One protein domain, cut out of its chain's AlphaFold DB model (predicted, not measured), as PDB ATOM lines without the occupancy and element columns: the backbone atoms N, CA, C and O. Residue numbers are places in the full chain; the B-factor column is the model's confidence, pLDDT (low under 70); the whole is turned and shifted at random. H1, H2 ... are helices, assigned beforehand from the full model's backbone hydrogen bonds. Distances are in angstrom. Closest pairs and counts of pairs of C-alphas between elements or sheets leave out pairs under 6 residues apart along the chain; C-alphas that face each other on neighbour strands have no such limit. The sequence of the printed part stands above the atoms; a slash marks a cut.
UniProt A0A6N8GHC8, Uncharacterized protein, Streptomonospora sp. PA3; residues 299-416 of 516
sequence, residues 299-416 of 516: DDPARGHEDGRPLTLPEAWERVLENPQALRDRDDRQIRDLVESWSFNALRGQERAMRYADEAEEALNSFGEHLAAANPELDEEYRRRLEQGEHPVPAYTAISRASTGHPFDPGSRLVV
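This is residues 299 to 416 of the 516 residues of an uncharacterized protein of Streptomonospora sp. PA3 (UniProt A0A6N8GHC8). Four helices, H3 to H6, make a splayed up-and-down bundle, each running against the one before, with H6 folding back onto H3. H4 meets H3 and H5 with separate parts of its length; H1 packs along H4, and short H2 sits at the turn from H1 to H3. The printed part has 118 residues with six named helices, H1 to H6 in chain order, and no named strand: all helix. It is compact, with a radius of gyration of the C-alphas of 14.9 A, and only just flat, spanning 49 by 37 by 20 A.

H1, residues 313 to 322, touches the hub H4, residues 357 to 374, the same way at a shallow 16 degrees; C-alphas 314 and 359 are closest, 6.2 A. H2, residues 324 to 328, and H1 only just touch, only at the corner: 3 C-alpha pairs within 8 A, closest 320 and 326, 5.9 A. H3, residues 332 to 346, and H4 form a hairpin; H4 touches H3 with residues 357 to 364 alone, C-alphas 346 and 357 being closest, 4.6 A. H5, residues 376 to 387, touches H4; C-alphas 372 and 379 are closest, 5.0 A. H6, residues 392 to 402, touches H3, opposite ways at a shallow 19 degrees; C-alphas 340 and 393 are closest, 5.7 A. H6 also touches H5; C-alphas 382 and 395 are closest, 5.7 A. In all six helices every O i to N i+4 pair is within hydrogen-bond range.

H1 begins at C-alpha 313 (369.633, 321.652, 381.322). H3 measures 20.5 A and H4 25.7 A. H6 ends at C-alpha 402 (398.829, 328.762, 385.401).

The farthest C-alphas, 307 and 416, are 49.8 A apart. The printed part has no cut and no long link. Its mean pLDDT is 71.8; residues 299 to 316 and 347 to 356 are among those under 70.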
ATOM      1  N   ASP A 299     369.416 329.107 392.551       36.16
ATOM      2  CA  ASP A 299     368.335 330.030 392.869       36.16
ATOM      3  C   ASP A 299     368.645 331.470 392.439       36.16
ATOM      4  O   ASP A 299     369.333 332.233 393.116       36.16
ATOM      5  N   ASP A 300     368.030 331.876 391.333       38.75
ATOM      6  CA  ASP A 300     367.538 333.234 391.159       38.75
ATOM      7  C   ASP A 300     366.044 333.118 390.801       38.75
ATOM      8  O   ASP A 300     365.706 332.643 389.711       38.75
ATOM      9  N   PRO A 301     365.120 333.520 391.696       36.91
ATOM     10  CA  PRO A 301     363.681 333.499 391.433       36.91
ATOM     11  C   PRO A 301     363.273 334.337 390.210       36.91
ATOM     12  O   PRO A 301     362.180 334.149 389.685       36.91
ATOM     13  N   ALA A 302     364.139 335.236 389.723       37.06
ATOM     14  CA  ALA A 302     363.940 335.967 388.472       37.06
ATOM     15  C   ALA A 302     364.315 335.153 387.212       37.06
ATOM     16  O   ALA A 302     364.293 335.691 386.100       37.06
ATOM     17  N   ARG A 303     364.717 333.879 387.362       39.50
ATOM     18  CA  ARG A 303     365.286 333.058 386.280       39.50
ATOM     19  C   ARG A 303     364.608 331.720 386.018       39.50
ATOM     20  O   ARG A 303     364.938 331.101 385.007       39.50
ATOM     21  N   GLY A 304     363.626 331.315 386.822       46.12
ATOM     22  CA  GLY A 304     362.599 330.406 386.311       46.12
ATOM     23  C   GLY A 304     361.955 331.037 385.074       46.12
ATOM     24  O   GLY A 304     361.990 332.259 384.907       46.12
ATOM     25  N   HIS A 305     361.383 330.229 384.183       43.72
ATOM     26  CA  HIS A 305     360.494 330.791 383.157       43.72
ATOM     27  C   HIS A 305     359.486 331.731 383.846       43.72
ATOM     28  O   HIS A 305     359.168 331.493 385.010       43.72
ATOM     29  N   GLU A 306     358.955 332.759 383.173       49.53
ATOM     30  CA  GLU A 306     357.992 333.702 383.793       49.53
ATOM     31  C   GLU A 306     356.810 332.988 384.496       49.53
ATOM     32  O   GLU A 306     356.204 333.523 385.421       49.53
ATOM     33  N   ASP A 307     356.555 331.735 384.107       47.44
ATOM     34  CA  ASP A 307     355.539 330.820 384.628       47.44
ATOM     35  C   ASP A 307     355.974 329.966 385.847       47.44
ATOM     36  O   ASP A 307     355.228 329.087 386.278       47.44
ATOM     37  N   GLY A 308     357.183 330.149 386.390       46.62
ATOM     38  CA  GLY A 308     357.689 329.442 387.577       46.62
ATOM     39  C   GLY A 308     358.151 327.991 387.359       46.62
ATOM     40  O   GLY A 308     358.403 327.286 388.336       46.62
ATOM     41  N   ARG A 309     358.270 327.518 386.106       48.28
ATOM     42  CA  ARG A 309     358.809 326.174 385.809       48.28
ATOM     43  C   ARG A 309     360.340 326.123 385.977       48.28
ATOM     44  O   ARG A 309     361.001 327.106 385.623       48.28
ATOM     45  N   PRO A 310     360.908 324.989 386.441       48.47
ATOM     46  CA  PRO A 310     362.355 324.783 386.442       48.47
ATOM     47  C   PRO A 310     362.911 324.827 385.011       48.47
ATOM     48  O   PRO A 310     362.240 324.398 384.064       48.47
ATOM     49  N   LEU A 311     364.127 325.360 384.859       50.03
ATOM     50  CA  LEU A 311     364.843 325.378 383.582       50.03
ATOM     51  C   LEU A 311     365.283 323.960 383.209       50.03
ATOM     52  O   LEU A 311     365.693 323.174 384.063       50.03
ATOM     53  N   THR A 312     365.210 323.631 381.922       58.50
ATOM     54  CA  THR A 312     365.879 322.441 381.388       58.50
ATOM     55  C   THR A 312     367.392 322.663 381.343       58.50
ATOM     56  O   THR A 312     367.858 323.800 381.297       58.50
ATOM     57  N   LEU A 313     368.171 321.578 381.346       61.56
ATOM     58  CA  LEU A 313     369.633 321.652 381.322       61.56
ATOM     59  C   LEU A 313     370.181 322.465 380.121       61.56
ATOM     60  O   LEU A 313     371.004 323.346 380.367       61.56
ATOM     61  N   PRO A 314     369.681 322.298 378.874       65.31
ATOM     62  CA  PRO A 314     370.074 323.167 377.761       65.31
ATOM     63  C   PRO A 314     369.731 324.649 377.971       65.31
ATOM     64  O   PRO A 314     370.589 325.501 377.767       65.31
ATOM     65  N   GLU A 315     368.517 324.963 378.449       66.94
ATOM     66  CA  GLU A 315     368.104 326.349 378.756       66.94
ATOM     67  C   GLU A 315     369.002 326.967 379.848       66.94
ATOM     68  O   GLU A 315     369.297 328.162 379.838       66.94
ATOM     69  N   ALA A 316     369.460 326.157 380.807       64.94
ATOM     70  CA  ALA A 316     370.368 326.602 381.855       64.94
ATOM     71  C   ALA A 316     371.793 326.843 381.322       64.94
ATOM     72  O   ALA A 316     372.434 327.810 381.740       64.94
ATOM     73  N   TRP A 317     372.292 325.997 380.412       75.44
ATOM     74  CA  TRP A 317     373.584 326.196 379.743       75.44
ATOM     75  C   TRP A 317     373.589 327.475 378.915       75.44
ATOM     76  O   TRP A 317     374.464 328.316 379.121       75.44
ATOM     77  N   GLU A 318     372.574 327.653 378.066       73.88
ATOM     78  CA  GLU A 318     372.383 328.853 377.250       73.88
ATOM     79  C   GLU A 318     372.413 330.101 378.136       73.88
ATOM     80  O   GLU A 318     373.236 330.986 377.932       73.88
ATOM     81  N   ARG A 319     371.650 330.116 379.233       68.69
ATOM     82  CA  ARG A 319     371.600 331.266 380.146       68.69
ATOM     83  C   ARG A 319     372.924 331.586 380.848       68.69
ATOM     84  O   ARG A 319     373.182 332.745 381.185       68.69
ATOM     85  N   VAL A 320     373.742 330.573 381.146       67.75
ATOM     86  CA  VAL A 320     375.079 330.783 381.727       67.75
ATOM     87  C   VAL A 320     376.026 331.403 380.701       67.75
ATOM     88  O   VAL A 320     376.837 332.249 381.075       67.75
ATOM     89  N   LEU A 321     375.901 331.018 379.433       72.44
ATOM     90  CA  LEU A 321     376.753 331.486 378.343       72.44
ATOM     91  C   LEU A 321     376.306 332.866 377.815       72.44
ATOM     92  O   LEU A 321     377.136 333.749 377.622       72.44
ATOM     93  N   GLU A 322     374.999 333.131 377.727       72.38
ATOM     94  CA  GLU A 322     374.411 334.413 377.297       72.38
ATOM     95  C   GLU A 322     374.893 335.627 378.106       72.38
ATOM     96  O   GLU A 322     374.917 336.754 377.603       72.38
ATOM     97  N   ASN A 323     375.267 335.421 379.373       67.00
ATOM     98  CA  ASN A 323     375.813 336.462 380.227       67.00
ATOM     99  C   ASN A 323     377.282 336.165 380.574       67.00
ATOM    100  O   ASN A 323     377.544 335.490 381.569       67.00
ATOM    101  N   PRO A 324     378.258 336.758 379.860       63.91
ATOM    102  CA  PRO A 324     379.683 336.555 380.127       63.91
ATOM    103  C   PRO A 324     380.118 336.902 381.559       63.91
ATOM    104  O   PRO A 324     381.118 336.380 382.051       63.91
ATOM    105  N   GLN A 325     379.375 337.771 382.258       65.62
ATOM    106  CA  GLN A 325     379.641 338.075 383.663       65.62
ATOM    107  C   GLN A 325     379.307 336.883 384.576       65.62
ATOM    108  O   GLN A 325     379.988 336.680 385.573       65.62
ATOM    109  N   ALA A 326     378.342 336.038 384.203       63.25
ATOM    110  CA  ALA A 326     377.995 334.838 384.960       63.25
ATOM    111  C   ALA A 326     379.125 333.796 384.978       63.25
ATOM    112  O   ALA A 326     379.236 333.055 385.949       63.25
ATOM    113  N   LEU A 327     379.974 333.746 383.944       67.75
ATOM    114  CA  LEU A 327     381.193 332.927 383.954       67.75
ATOM    115  C   LEU A 327     382.289 333.549 384.827       67.75
ATOM    116  O   LEU A 327     383.018 332.820 385.478       67.75
ATOM    117  N   ARG A 328     382.396 334.883 384.885       68.75
ATOM    118  CA  ARG A 328     383.364 335.582 385.754       68.75
ATOM    119  C   ARG A 328     383.028 335.503 387.237       68.75
ATOM    120  O   ARG A 328     383.932 335.473 388.060       68.75
ATOM    121  N   ASP A 329     381.740 335.515 387.562       59.84
ATOM    122  CA  ASP A 329     381.257 335.496 388.944       59.84
ATOM    123  C   ASP A 329     381.298 334.083 389.561       59.84
ATOM    124  O   ASP A 329     381.124 333.935 390.773       59.84
ATOM    125  N   ARG A 330     381.514 333.045 388.740       61.00
ATOM    126  CA  ARG A 330     381.689 331.652 389.171       61.00
ATOM    127  C   ARG A 330     383.133 331.384 389.569       61.00
ATOM    128  O   ARG A 330     384.053 332.007 389.054       61.00
ATOM    129  N   ASP A 331     383.331 330.437 390.481       58.94
ATOM    130  CA  ASP A 331     384.677 329.993 390.830       58.94
ATOM    131  C   ASP A 331     385.238 328.984 389.805       58.94
ATOM    132  O   ASP A 331     384.500 328.346 389.048       58.94
ATOM    133  N   ASP A 332     386.562 328.797 389.803       60.38
ATOM    134  CA  ASP A 332     387.233 327.885 388.863       60.38
ATOM    135  C   ASP A 332     386.716 326.438 388.960       60.38
ATOM    136  O   ASP A 332     386.803 325.666 388.007       60.38
ATOM    137  N   ARG A 333     386.188 326.025 390.120       61.06
ATOM    138  CA  ARG A 333     385.682 324.659 390.312       61.06
ATOM    139  C   ARG A 333     384.324 324.490 389.650       61.06
ATOM    140  O   ARG A 333     384.149 323.538 388.907       61.06
ATOM    141  N   GLN A 334     383.416 325.438 389.848       59.31
ATOM    142  CA  GLN A 334     382.109 325.480 389.204       59.31
ATOM    143  C   GLN A 334     382.246 325.527 387.683       59.31
ATOM    144  O   GLN A 334     381.491 324.858 386.986       59.31
ATOM    145  N   ILE A 335     383.217 326.281 387.161       68.31
ATOM    146  CA  ILE A 335     383.487 326.316 385.720       68.31
ATOM    147  C   ILE A 335     384.065 324.986 385.243       68.31
ATOM    148  O   ILE A 335     383.604 324.456 384.237       68.31
ATOM    149  N   ARG A 336     385.025 324.405 385.972       75.00
ATOM    150  CA  ARG A 336     385.554 323.072 385.654       75.00
ATOM    151  C   ARG A 336     384.438 322.031 385.603       75.00
ATOM    152  O   ARG A 336     384.434 321.214 384.692       75.00
ATOM    153  N   ASP A 337     383.517 322.062 386.558       62.56
ATOM    154  CA  ASP A 337     382.442 321.079 386.658       62.56
ATOM    155  C   ASP A 337     381.384 321.296 385.555       62.56
ATOM    156  O   ASP A 337     380.880 320.327 384.994       62.56
ATOM    157  N   LEU A 338     381.122 322.548 385.144       71.25
ATOM    158  CA  LEU A 338     380.347 322.849 383.929       71.25
ATOM    159  C   LEU A 338     381.026 322.291 382.672       71.25
ATOM    160  O   LEU A 338     380.378 321.613 381.881       71.25
ATOM    161  N   VAL A 339     382.336 322.510 382.519       74.06
ATOM    162  CA  VAL A 339     383.120 321.951 381.407       74.06
ATOM    163  C   VAL A 339     383.122 320.421 381.456       74.06
ATOM    164  O   VAL A 339     383.046 319.792 380.407       74.06
ATOM    165  N   GLU A 340     383.162 319.807 382.640       74.44
ATOM    166  CA  GLU A 340     383.063 318.352 382.834       74.44
ATOM    167  C   GLU A 340     381.690 317.830 382.408       74.44
ATOM    168  O   GLU A 340     381.626 316.878 381.635       74.44
ATOM    169  N   SER A 341     380.606 318.504 382.806       69.69
ATOM    170  CA  SER A 341     379.236 318.170 382.397       69.69
ATOM    171  C   SER A 341     379.021 318.323 380.889       69.69
ATOM    172  O   SER A 341     378.485 317.407 380.259       69.69
ATOM    173  N   TRP A 342     379.481 319.422 380.280       76.62
ATOM    174  CA  TRP A 342     379.376 319.602 378.833       76.62
ATOM    175  C   TRP A 342     380.235 318.598 378.074       76.62
ATOM    176  O   TRP A 342     379.749 317.969 377.145       76.62
ATOM    177  N   SER A 343     381.488 318.391 378.488       76.12
ATOM    178  CA  SER A 343     382.378 317.410 377.849       76.12
ATOM    179  C   SER A 343     381.786 316.016 377.908       76.12
ATOM    180  O   SER A 343     381.769 315.326 376.899       76.12
ATOM    181  N   PHE A 344     381.254 315.629 379.068       72.56
ATOM    182  CA  PHE A 344     380.595 314.345 379.241       72.56
ATOM    183  C   PHE A 344     379.412 314.179 378.288       72.56
ATOM    184  O   PHE A 344     379.335 313.178 377.584       72.56
ATOM    185  N   ASN A 345     378.525 315.176 378.215       70.75
ATOM    186  CA  ASN A 345     377.359 315.115 377.338       70.75
ATOM    187  C   ASN A 345     377.733 315.218 375.844       70.75
ATOM    188  O   ASN A 345     377.032 314.647 375.014       70.75
ATOM    189  N   ALA A 346     378.844 315.879 375.497       73.25
ATOM    190  CA  ALA A 346     379.301 316.105 374.125       73.25
ATOM    191  C   ALA A 346     380.125 314.951 373.514       73.25
ATOM    192  O   ALA A 346     380.496 315.037 372.342       73.25
ATOM    193  N   LEU A 347     380.448 313.881 374.261       66.62
ATOM    194  CA  LEU A 347     381.269 312.760 373.772       66.62
ATOM    195  C   LEU A 347     380.631 312.070 372.548       66.62
ATOM    196  O   LEU A 347     379.811 311.155 372.652       66.62
ATOM    197  N   ARG A 348     381.043 312.502 371.350       48.53
ATOM    198  CA  ARG A 348     380.645 311.929 370.061       48.53
ATOM    199  C   ARG A 348     381.409 310.634 369.789       48.53
ATOM    200  O   ARG A 348     382.629 310.629 369.668       48.53
ATOM    201  N   GLY A 349     380.672 309.536 369.641       45.91
ATOM    202  CA  GLY A 349     381.229 308.222 369.293       45.91
ATOM    203  C   GLY A 349     380.353 307.042 369.706       45.91
ATOM    204  O   GLY A 349     380.477 305.959 369.141       45.91
ATOM    205  N   GLN A 350     379.414 307.257 370.629       47.06
ATOM    206  CA  GLN A 350     378.401 306.273 370.990       47.06
ATOM    207  C   GLN A 350     377.043 306.741 370.454       47.06
ATOM    208  O   GLN A 350     376.330 307.502 371.098       47.06
ATOM    209  N   GLU A 351     376.676 306.307 369.241       39.19
ATOM    210  CA  GLU A 351     375.450 306.692 368.502       39.19
ATOM    211  C   GLU A 351     374.113 306.359 369.215       39.19
ATOM    212  O   GLU A 351     373.032 306.490 368.639       39.19
ATOM    213  N   ARG A 352     374.139 305.963 370.490       41.19
ATOM    214  CA  ARG A 352     372.958 305.786 371.337       41.19
ATOM    215  C   ARG A 352     372.959 306.771 372.509       41.19
ATOM    216  O   ARG A 352     373.059 306.392 373.663       41.19
ATOM    217  N   ALA A 353     372.699 308.025 372.146       47.03
ATOM    218  CA  ALA A 353     371.836 308.951 372.879       47.03
ATOM    219  C   ALA A 353     372.303 309.446 374.263       47.03
ATOM    220  O   ALA A 353     371.640 309.212 375.272       47.03
ATOM    221  N   MET A 354     373.330 310.299 374.280       58.91
ATOM    222  CA  MET A 354     373.350 311.403 375.247       58.91
ATOM    223  C   MET A 354     372.216 312.368 374.869       58.91
ATOM    224  O   MET A 354     372.198 312.908 373.764       58.91
ATOM    225  N   ARG A 355     371.226 312.539 375.756       61.75
ATOM    226  CA  ARG A 355     369.984 313.301 375.499       61.75
ATOM    227  C   ARG A 355     370.223 314.753 375.048       61.75
ATOM    228  O   ARG A 355     369.317 315.320 374.446       61.75
ATOM    229  N   TYR A 356     371.403 315.305 375.342       66.38
ATOM    230  CA  TYR A 356     371.776 316.708 375.141       66.38
ATOM    231  C   TYR A 356     373.123 316.879 374.414       66.38
ATOM    232  O   TYR A 356     373.864 317.816 374.702       66.38
ATOM    233  N   ALA A 357     373.502 315.931 373.549       74.31
ATOM    234  CA  ALA A 357     374.844 315.902 372.960       74.31
ATOM    235  C   ALA A 357     375.170 317.129 372.103       74.31
ATOM    236  O   ALA A 357     376.238 317.721 372.253       74.31
ATOM    237  N   ASP A 358     374.246 317.512 371.221       79.31
ATOM    238  CA  ASP A 358     374.446 318.646 370.322       79.31
ATOM    239  C   ASP A 358     374.452 319.966 371.115       79.31
ATOM    240  O   ASP A 358     375.313 320.814 370.886       79.31
ATOM    241  N   GLU A 359     373.568 320.112 372.108       81.25
ATOM    242  CA  GLU A 359     373.521 321.290 372.982       81.25
ATOM    243  C   GLU A 359     374.774 321.415 373.864       81.25
ATOM    244  O   GLU A 359     375.243 322.519 374.137       81.25
ATOM    245  N   ALA A 360     375.349 320.292 374.299       76.00
ATOM    246  CA  ALA A 360     376.571 320.278 375.096       76.00
ATOM    247  C   ALA A 360     377.804 320.661 374.269       76.00
ATOM    248  O   ALA A 360     378.686 321.373 374.751       76.00
ATOM    249  N   GLU A 361     377.864 320.218 373.012       84.12
ATOM    250  CA  GLU A 361     378.923 320.610 372.082       84.12
ATOM    251  C   GLU A 361     378.838 322.102 371.738       84.12
ATOM    252  O   GLU A 361     379.853 322.801 371.748       84.12
ATOM    253  N   GLU A 362     377.631 322.621 371.505       86.62
ATOM    254  CA  GLU A 362     377.398 324.056 371.311       86.62
ATOM    255  C   GLU A 362     377.807 324.871 372.548       86.62
ATOM    256  O   GLU A 362     378.455 325.916 372.418       86.62
ATOM    257  N   ALA A 363     377.526 324.359 373.750       81.62
ATOM    258  CA  ALA A 363     377.939 324.982 375.000       81.62
ATOM    259  C   ALA A 363     379.470 325.009 375.183       81.62
ATOM    260  O   ALA A 363     380.014 326.040 375.585       81.62
ATOM    261  N   LEU A 364     380.188 323.930 374.842       86.88
ATOM    262  CA  LEU A 364     381.663 323.898 374.867       86.88
ATOM    263  C   LEU A 364     382.286 324.879 373.876       86.88
ATOM    264  O   LEU A 364     383.260 325.556 374.211       86.88
ATOM    265  N   ASN A 365     381.728 324.961 372.668       88.94
ATOM    266  CA  ASN A 365     382.191 325.898 371.651       88.94
ATOM    267  C   ASN A 365     381.982 327.344 372.121       88.94
ATOM    268  O   ASN A 365     382.928 328.132 372.126       88.94
ATOM    269  N   SER A 366     380.787 327.656 372.625       88.94
ATOM    270  CA  SER A 366     380.449 328.975 373.176       88.94
ATOM    271  C   SER A 366     381.325 329.340 374.380       88.94
ATOM    272  O   SER A 366     381.778 330.476 374.504       88.94
ATOM    273  N   PHE A 367     381.636 328.380 375.258       89.75
ATOM    274  CA  PHE A 367     382.586 328.577 376.355       89.75
ATOM    275  C   PHE A 367     383.967 329.015 375.842       89.75
ATOM    276  O   PHE A 367     384.537 329.975 376.367       89.75
ATOM    277  N   GLY A 368     384.476 328.352 374.797       87.94
ATOM    278  CA  GLY A 368     385.719 328.736 374.126       87.94
ATOM    279  C   GLY A 368     385.652 330.149 373.543       87.94
ATOM    280  O   GLY A 368     386.552 330.952 373.772       87.94
ATOM    281  N   GLU A 369     384.554 330.506 372.872       91.12
ATOM    282  CA  GLU A 369     384.343 331.856 372.330       91.12
ATOM    283  C   GLU A 369     384.325 332.937 373.423       91.12
ATOM    284  O   GLU A 369     384.933 334.001 373.269       91.12
ATOM    285  N   HIS A 370     383.677 332.671 374.560       88.50
ATOM    286  CA  HIS A 370     383.669 333.596 375.692       88.50
ATOM    287  C   HIS A 370     385.039 333.721 376.358       88.50
ATOM    288  O   HIS A 370     385.409 334.827 376.766       88.50
ATOM    289  N   LEU A 371     385.807 332.630 376.448       89.88
ATOM    290  CA  LEU A 371     387.184 332.678 376.935       89.88
ATOM    291  C   LEU A 371     388.057 333.501 375.979       89.88
ATOM    292  O   LEU A 371     388.764 334.395 376.440       89.88
ATOM    293  N   ALA A 372     387.930 333.295 374.665       91.12
ATOM    294  CA  ALA A 372     388.625 334.068 373.635       91.12
ATOM    295  C   ALA A 372     388.315 335.569 373.725       91.12
ATOM    296  O   ALA A 372     389.214 336.409 373.652       91.12
ATOM    297  N   ALA A 373     387.041 335.916 373.926       88.44
ATOM    298  CA  ALA A 373     386.601 337.300 374.060       88.44
ATOM    299  C   ALA A 373     387.080 337.954 375.368       88.44
ATOM    300  O   ALA A 373     387.366 339.154 375.394       88.44
ATOM    301  N   ALA A 374     387.151 337.193 376.462       86.62
ATOM    302  CA  ALA A 374     387.568 337.700 377.765       86.62
ATOM    303  C   ALA A 374     389.095 337.791 377.907       86.62
ATOM    304  O   ALA A 374     389.599 338.774 378.458       86.62
ATOM    305  N   ASN A 375     389.814 336.773 377.434       89.31
ATOM    306  CA  ASN A 375     391.253 336.622 377.590       89.31
ATOM    307  C   ASN A 375     391.872 335.803 376.432       89.31
ATOM    308  O   ASN A 375     392.010 334.582 376.540       89.31
ATOM    309  N   PRO A 376     392.298 336.470 375.341       92.69
ATOM    310  CA  PRO A 376     392.834 335.797 374.155       92.69
ATOM    311  C   PRO A 376     394.068 334.923 374.422       92.69
ATOM    312  O   PRO A 376     394.257 333.913 373.756       92.69
ATOM    313  N   GLU A 377     394.902 335.304 375.393       91.12
ATOM    314  CA  GLU A 377     396.131 334.578 375.745       91.12
ATOM    315  C   GLU A 377     395.820 333.228 376.409       91.12
ATOM    316  O   GLU A 377     396.414 332.207 376.066       91.12
ATOM    317  N   LEU A 378     394.863 333.207 377.343       88.44
ATOM    318  CA  LEU A 378     394.441 331.969 378.004       88.44
ATOM    319  C   LEU A 378     393.657 331.050 377.067       88.44
ATOM    320  O   LEU A 378     393.811 329.833 377.141       88.44
ATOM    321  N   ASP A 379     392.851 331.625 376.177       93.38
ATOM    322  CA  ASP A 379     392.157 330.880 375.129       93.38
ATOM    323  C   ASP A 379     393.130 330.218 374.140       93.38
ATOM    324  O   ASP A 379     392.965 329.045 373.813       93.38
ATOM    325  N   GLU A 380     394.179 330.920 373.702       94.12
ATOM    326  CA  GLU A 380     395.194 330.341 372.815       94.12
ATOM    327  C   GLU A 380     395.865 329.112 373.447       94.12
ATOM    328  O   GLU A 380     395.994 328.071 372.801       94.12
ATOM    329  N   GLU A 381     396.223 329.184 374.732       92.62
ATOM    330  CA  GLU A 381     396.782 328.042 375.463       92.62
ATOM    331  C   GLU A 381     395.764 326.910 375.660       92.62
ATOM    332  O   GLU A 381     396.120 325.735 375.537       92.62
ATOM    333  N   TYR A 382     394.502 327.242 375.942       92.19
ATOM    334  CA  TYR A 382     393.423 326.265 376.068       92.19
ATOM    335  C   TYR A 382     393.206 325.503 374.758       92.19
ATOM    336  O   TYR A 382     393.243 324.272 374.748       92.19
ATOM    337  N   ARG A 383     393.077 326.215 373.631       93.19
ATOM    338  CA  ARG A 383     392.934 325.612 372.298       93.19
ATOM    339  C   ARG A 383     394.162 324.798 371.905       93.19
ATOM    340  O   ARG A 383     394.003 323.677 371.433       93.19
ATOM    341  N   ARG A 384     395.376 325.283 372.195       94.31
ATOM    342  CA  ARG A 384     396.622 324.533 371.954       94.31
ATOM    343  C   ARG A 384     396.628 323.175 372.662       94.31
ATOM    344  O   ARG A 384     397.093 322.194 372.089       94.31
ATOM    345  N   ARG A 385     396.120 323.099 373.896       91.25
ATOM    346  CA  ARG A 385     396.010 321.842 374.660       91.25
ATOM    347  C   ARG A 385     394.980 320.890 374.067       91.25
ATOM    348  O   ARG A 385     395.268 319.704 373.920       91.25
ATOM    349  N   LEU A 386     393.821 321.410 373.663       89.12
ATOM    350  CA  LEU A 386     392.804 320.623 372.960       89.12
ATOM    351  C   LEU A 386     393.348 320.051 371.640       89.12
ATOM    352  O   LEU A 386     393.171 318.870 371.356       89.12
ATOM    353  N   GLU A 387     394.079 320.856 370.863       91.06
ATOM    354  CA  GLU A 387     394.738 320.426 369.620       91.06
ATOM    355  C   GLU A 387     395.822 319.359 369.856       91.06
ATOM    356  O   GLU A 387     396.067 318.516 368.993       91.06
ATOM    357  N   GLN A 388     396.450 319.356 371.037       90.00
ATOM    358  CA  GLN A 388     397.391 318.319 371.478       90.00
ATOM    359  C   GLN A 388     396.699 317.031 371.959       90.00
ATOM    360  O   GLN A 388     397.381 316.071 372.318       90.00
ATOM    361  N   GLY A 389     395.365 316.986 371.940       81.00
ATOM    362  CA  GLY A 389     394.568 315.836 372.357       81.00
ATOM    363  C   GLY A 389     394.254 315.797 373.852       81.00
ATOM    364  O   GLY A 389     393.766 314.774 374.331       81.00
ATOM    365  N   GLU A 390     394.515 316.873 374.608       82.88
ATOM    366  CA  GLU A 390     394.030 316.965 375.988       82.88
ATOM    367  C   GLU A 390     392.500 317.103 376.011       82.88
ATOM    368  O   GLU A 390     391.895 317.800 375.198       82.88
ATOM    369  N   HIS A 391     391.865 316.461 376.991       80.31
ATOM    370  CA  HIS A 391     390.430 316.604 377.231       80.31
ATOM    371  C   HIS A 391     390.105 318.018 377.782       80.31
ATOM    372  O   HIS A 391     390.933 318.580 378.513       80.31
ATOM    373  N   PRO A 392     388.909 318.596 377.519       82.25
ATOM    374  CA  PRO A 392     388.578 319.975 377.914       82.25
ATOM    375  C   PRO A 392     388.753 320.299 379.402       82.25
ATOM    376  O   PRO A 392     389.268 321.356 379.763       82.25
ATOM    377  N   VAL A 393     388.397 319.369 380.289       80.75
ATOM    378  CA  VAL A 393     388.530 319.553 381.745       80.75
ATOM    379  C   VAL A 393     389.997 319.681 382.201       80.75
ATOM    380  O   VAL A 393     390.321 320.661 382.887       80.75
ATOM    381  N   PRO A 394     390.909 318.743 381.858       77.12
ATOM    382  CA  PRO A 394     392.346 318.912 382.069       77.12
ATOM    383  C   PRO A 394     392.911 320.204 381.478       77.12
ATOM    384  O   PRO A 394     393.628 320.912 382.189       77.12
ATOM    385  N   ALA A 395     392.540 320.545 380.240       82.06
ATOM    386  CA  ALA A 395     393.030 321.742 379.565       82.06
ATOM    387  C   ALA A 395     392.636 323.020 380.326       82.06
ATOM    388  O   ALA A 395     393.493 323.851 380.636       82.06
ATOM    389  N   TYR A 396     391.362 323.137 380.720       85.38
ATOM    390  CA  TYR A 396     390.870 324.257 381.525       85.38
ATOM    391  C   TYR A 396     391.548 324.315 382.904       85.38
ATOM    392  O   TYR A 396     391.988 325.369 383.362       85.38
ATOM    393  N   THR A 397     391.703 323.165 383.565       79.94
ATOM    394  CA  THR A 397     392.358 323.093 384.881       79.94
ATOM    395  C   THR A 397     393.820 323.541 384.812       79.94
ATOM    396  O   THR A 397     394.318 324.170 385.749       79.94
ATOM    397  N   ALA A 398     394.523 323.217 383.726       79.44
ATOM    398  CA  ALA A 398     395.907 323.620 383.522       79.44
ATOM    399  C   ALA A 398     396.033 325.140 383.355       79.44
ATOM    400  O   ALA A 398     396.854 325.750 384.043       79.44
ATOM    401  N   ILE A 399     395.184 325.762 382.525       86.69
ATOM    402  CA  ILE A 399     395.225 327.219 382.324       86.69
ATOM    403  C   ILE A 399     394.799 327.998 383.571       86.69
ATOM    404  O   ILE A 399     395.447 328.982 383.906       86.69
ATOM    405  N   SER A 400     393.789 327.525 384.309       77.19
ATOM    406  CA  SER A 400     393.322 328.152 385.556       77.19
ATOM    407  C   SER A 400     394.385 328.108 386.662       77.19
ATOM    408  O   SER A 400     394.537 329.041 387.443       77.19
ATOM    409  N   ARG A 401     395.199 327.046 386.716       77.38
ATOM    410  CA  ARG A 401     396.330 326.975 387.660       77.38
ATOM    411  C   ARG A 401     397.510 327.843 387.251       77.38
ATOM    412  O   ARG A 401     398.246 328.302 388.121       77.38
ATOM    413  N   ALA A 402     397.731 327.982 385.949       74.94
ATOM    414  CA  ALA A 402     398.829 328.762 385.401       74.94
ATOM    415  C   ALA A 402     398.502 330.258 385.322       74.94
ATOM    416  O   ALA A 402     399.397 331.048 385.043       74.94
ATOM    417  N   SER A 403     397.256 330.669 385.556       77.75
ATOM    418  CA  SER A 403     396.847 332.062 385.438       77.75
ATOM    419  C   SER A 403     397.128 332.875 386.709       77.75
ATOM    420  O   SER A 403     397.065 332.385 387.835       77.75
ATOM    421  N   THR A 404     397.424 334.166 386.548       68.31
ATOM    422  CA  THR A 404     397.638 335.103 387.670       68.31
ATOM    423  C   THR A 404     396.356 335.451 388.439       68.31
ATOM    424  O   THR A 404     396.422 336.115 389.474       68.31
ATOM    425  N   GLY A 405     395.192 335.067 387.915       73.81
ATOM    426  CA  GLY A 405     393.857 335.329 388.451       73.81
ATOM    427  C   GLY A 405     392.802 334.505 387.708       73.81
ATOM    428  O   GLY A 405     393.155 333.564 386.997       73.81
ATOM    429  N   HIS A 406     391.524 334.864 387.829       78.19
ATOM    430  CA  HIS A 406     390.445 334.092 387.212       78.19
ATOM    431  C   HIS A 406     390.561 334.095 385.670       78.19
ATOM    432  O   HIS A 406     390.839 335.151 385.093       78.19
ATOM    433  N   PRO A 407     390.358 332.968 384.962       78.31
ATOM    434  CA  PRO A 407     390.573 332.903 383.513       78.31
ATOM    435  C   PRO A 407     389.722 333.870 382.684       78.31
ATOM    436  O   PRO A 407     390.165 334.362 381.649       78.31
ATOM    437  N   PHE A 408     388.522 334.201 383.165       78.75
ATOM    438  CA  PHE A 408     387.633 335.157 382.501       78.75
ATOM    439  C   PHE A 408     387.897 336.620 382.894       78.75
ATOM    440  O   PHE A 408     387.218 337.517 382.379       78.75
ATOM    441  N   ASP A 409     388.874 336.897 383.764       79.12
ATOM    442  CA  ASP A 409     389.287 338.264 384.075       79.12
ATOM    443  C   ASP A 409     390.214 338.810 382.975       79.12
ATOM    444  O   ASP A 409     391.275 338.229 382.720       79.12
ATOM    445  N   PRO A 410     389.915 339.985 382.379       76.75
ATOM    446  CA  PRO A 410     390.757 340.576 381.330       76.75
ATOM    447  C   PRO A 410     392.191 340.902 381.779       76.75
ATOM    448  O   PRO A 410     393.094 341.069 380.954       76.75
ATOM    449  N   GLY A 411     392.402 341.046 383.091       78.06
ATOM    450  CA  GLY A 411     393.707 341.302 383.705       78.06
ATOM    451  C   GLY A 411     394.520 340.041 384.011       78.06
ATOM    452  O   GLY A 411     395.676 340.168 384.408       78.06
ATOM    453  N   SER A 412     393.942 338.851 383.846       79.38
ATOM    454  CA  SER A 412     394.630 337.586 384.100       79.38
ATOM    455  C   SER A 412     395.641 337.278 382.991       79.38
ATOM    456  O   SER A 412     395.409 337.605 381.827       79.38
ATOM    457  N   ARG A 413     396.789 336.697 383.331       80.38
ATOM    458  CA  ARG A 413     397.880 336.364 382.397       80.38
ATOM    459  C   ARG A 413     398.421 334.977 382.703       80.38
ATOM    460  O   ARG A 413     398.297 334.536 383.846       80.38
ATOM    461  N   LEU A 414     399.041 334.312 381.728       81.44
ATOM    462  CA  LEU A 414     399.759 333.069 381.999       81.44
ATOM    463  C   LEU A 414     401.059 333.379 382.736       81.44
ATOM    464  O   LEU A 414     401.889 334.178 382.303       81.44
ATOM    465  N   VAL A 415     401.260 332.705 383.860       76.81
ATOM    466  CA  VAL A 415     402.555 332.642 384.519       76.81
ATOM    467  C   VAL A 415     403.387 331.628 383.751       76.81
ATOM    468  O   VAL A 415     403.209 330.417 383.889       76.81
ATOM    469  N   VAL A 416     404.298 332.125 382.916       57.16
ATOM    470  CA  VAL A 416     405.310 331.286 382.277       57.16
ATOM    471  C   VAL A 416     406.161 330.668 383.386       57.16
ATOM    472  O   VAL A 416     406.757 331.379 384.196       57.16
TER     473      VAL A 416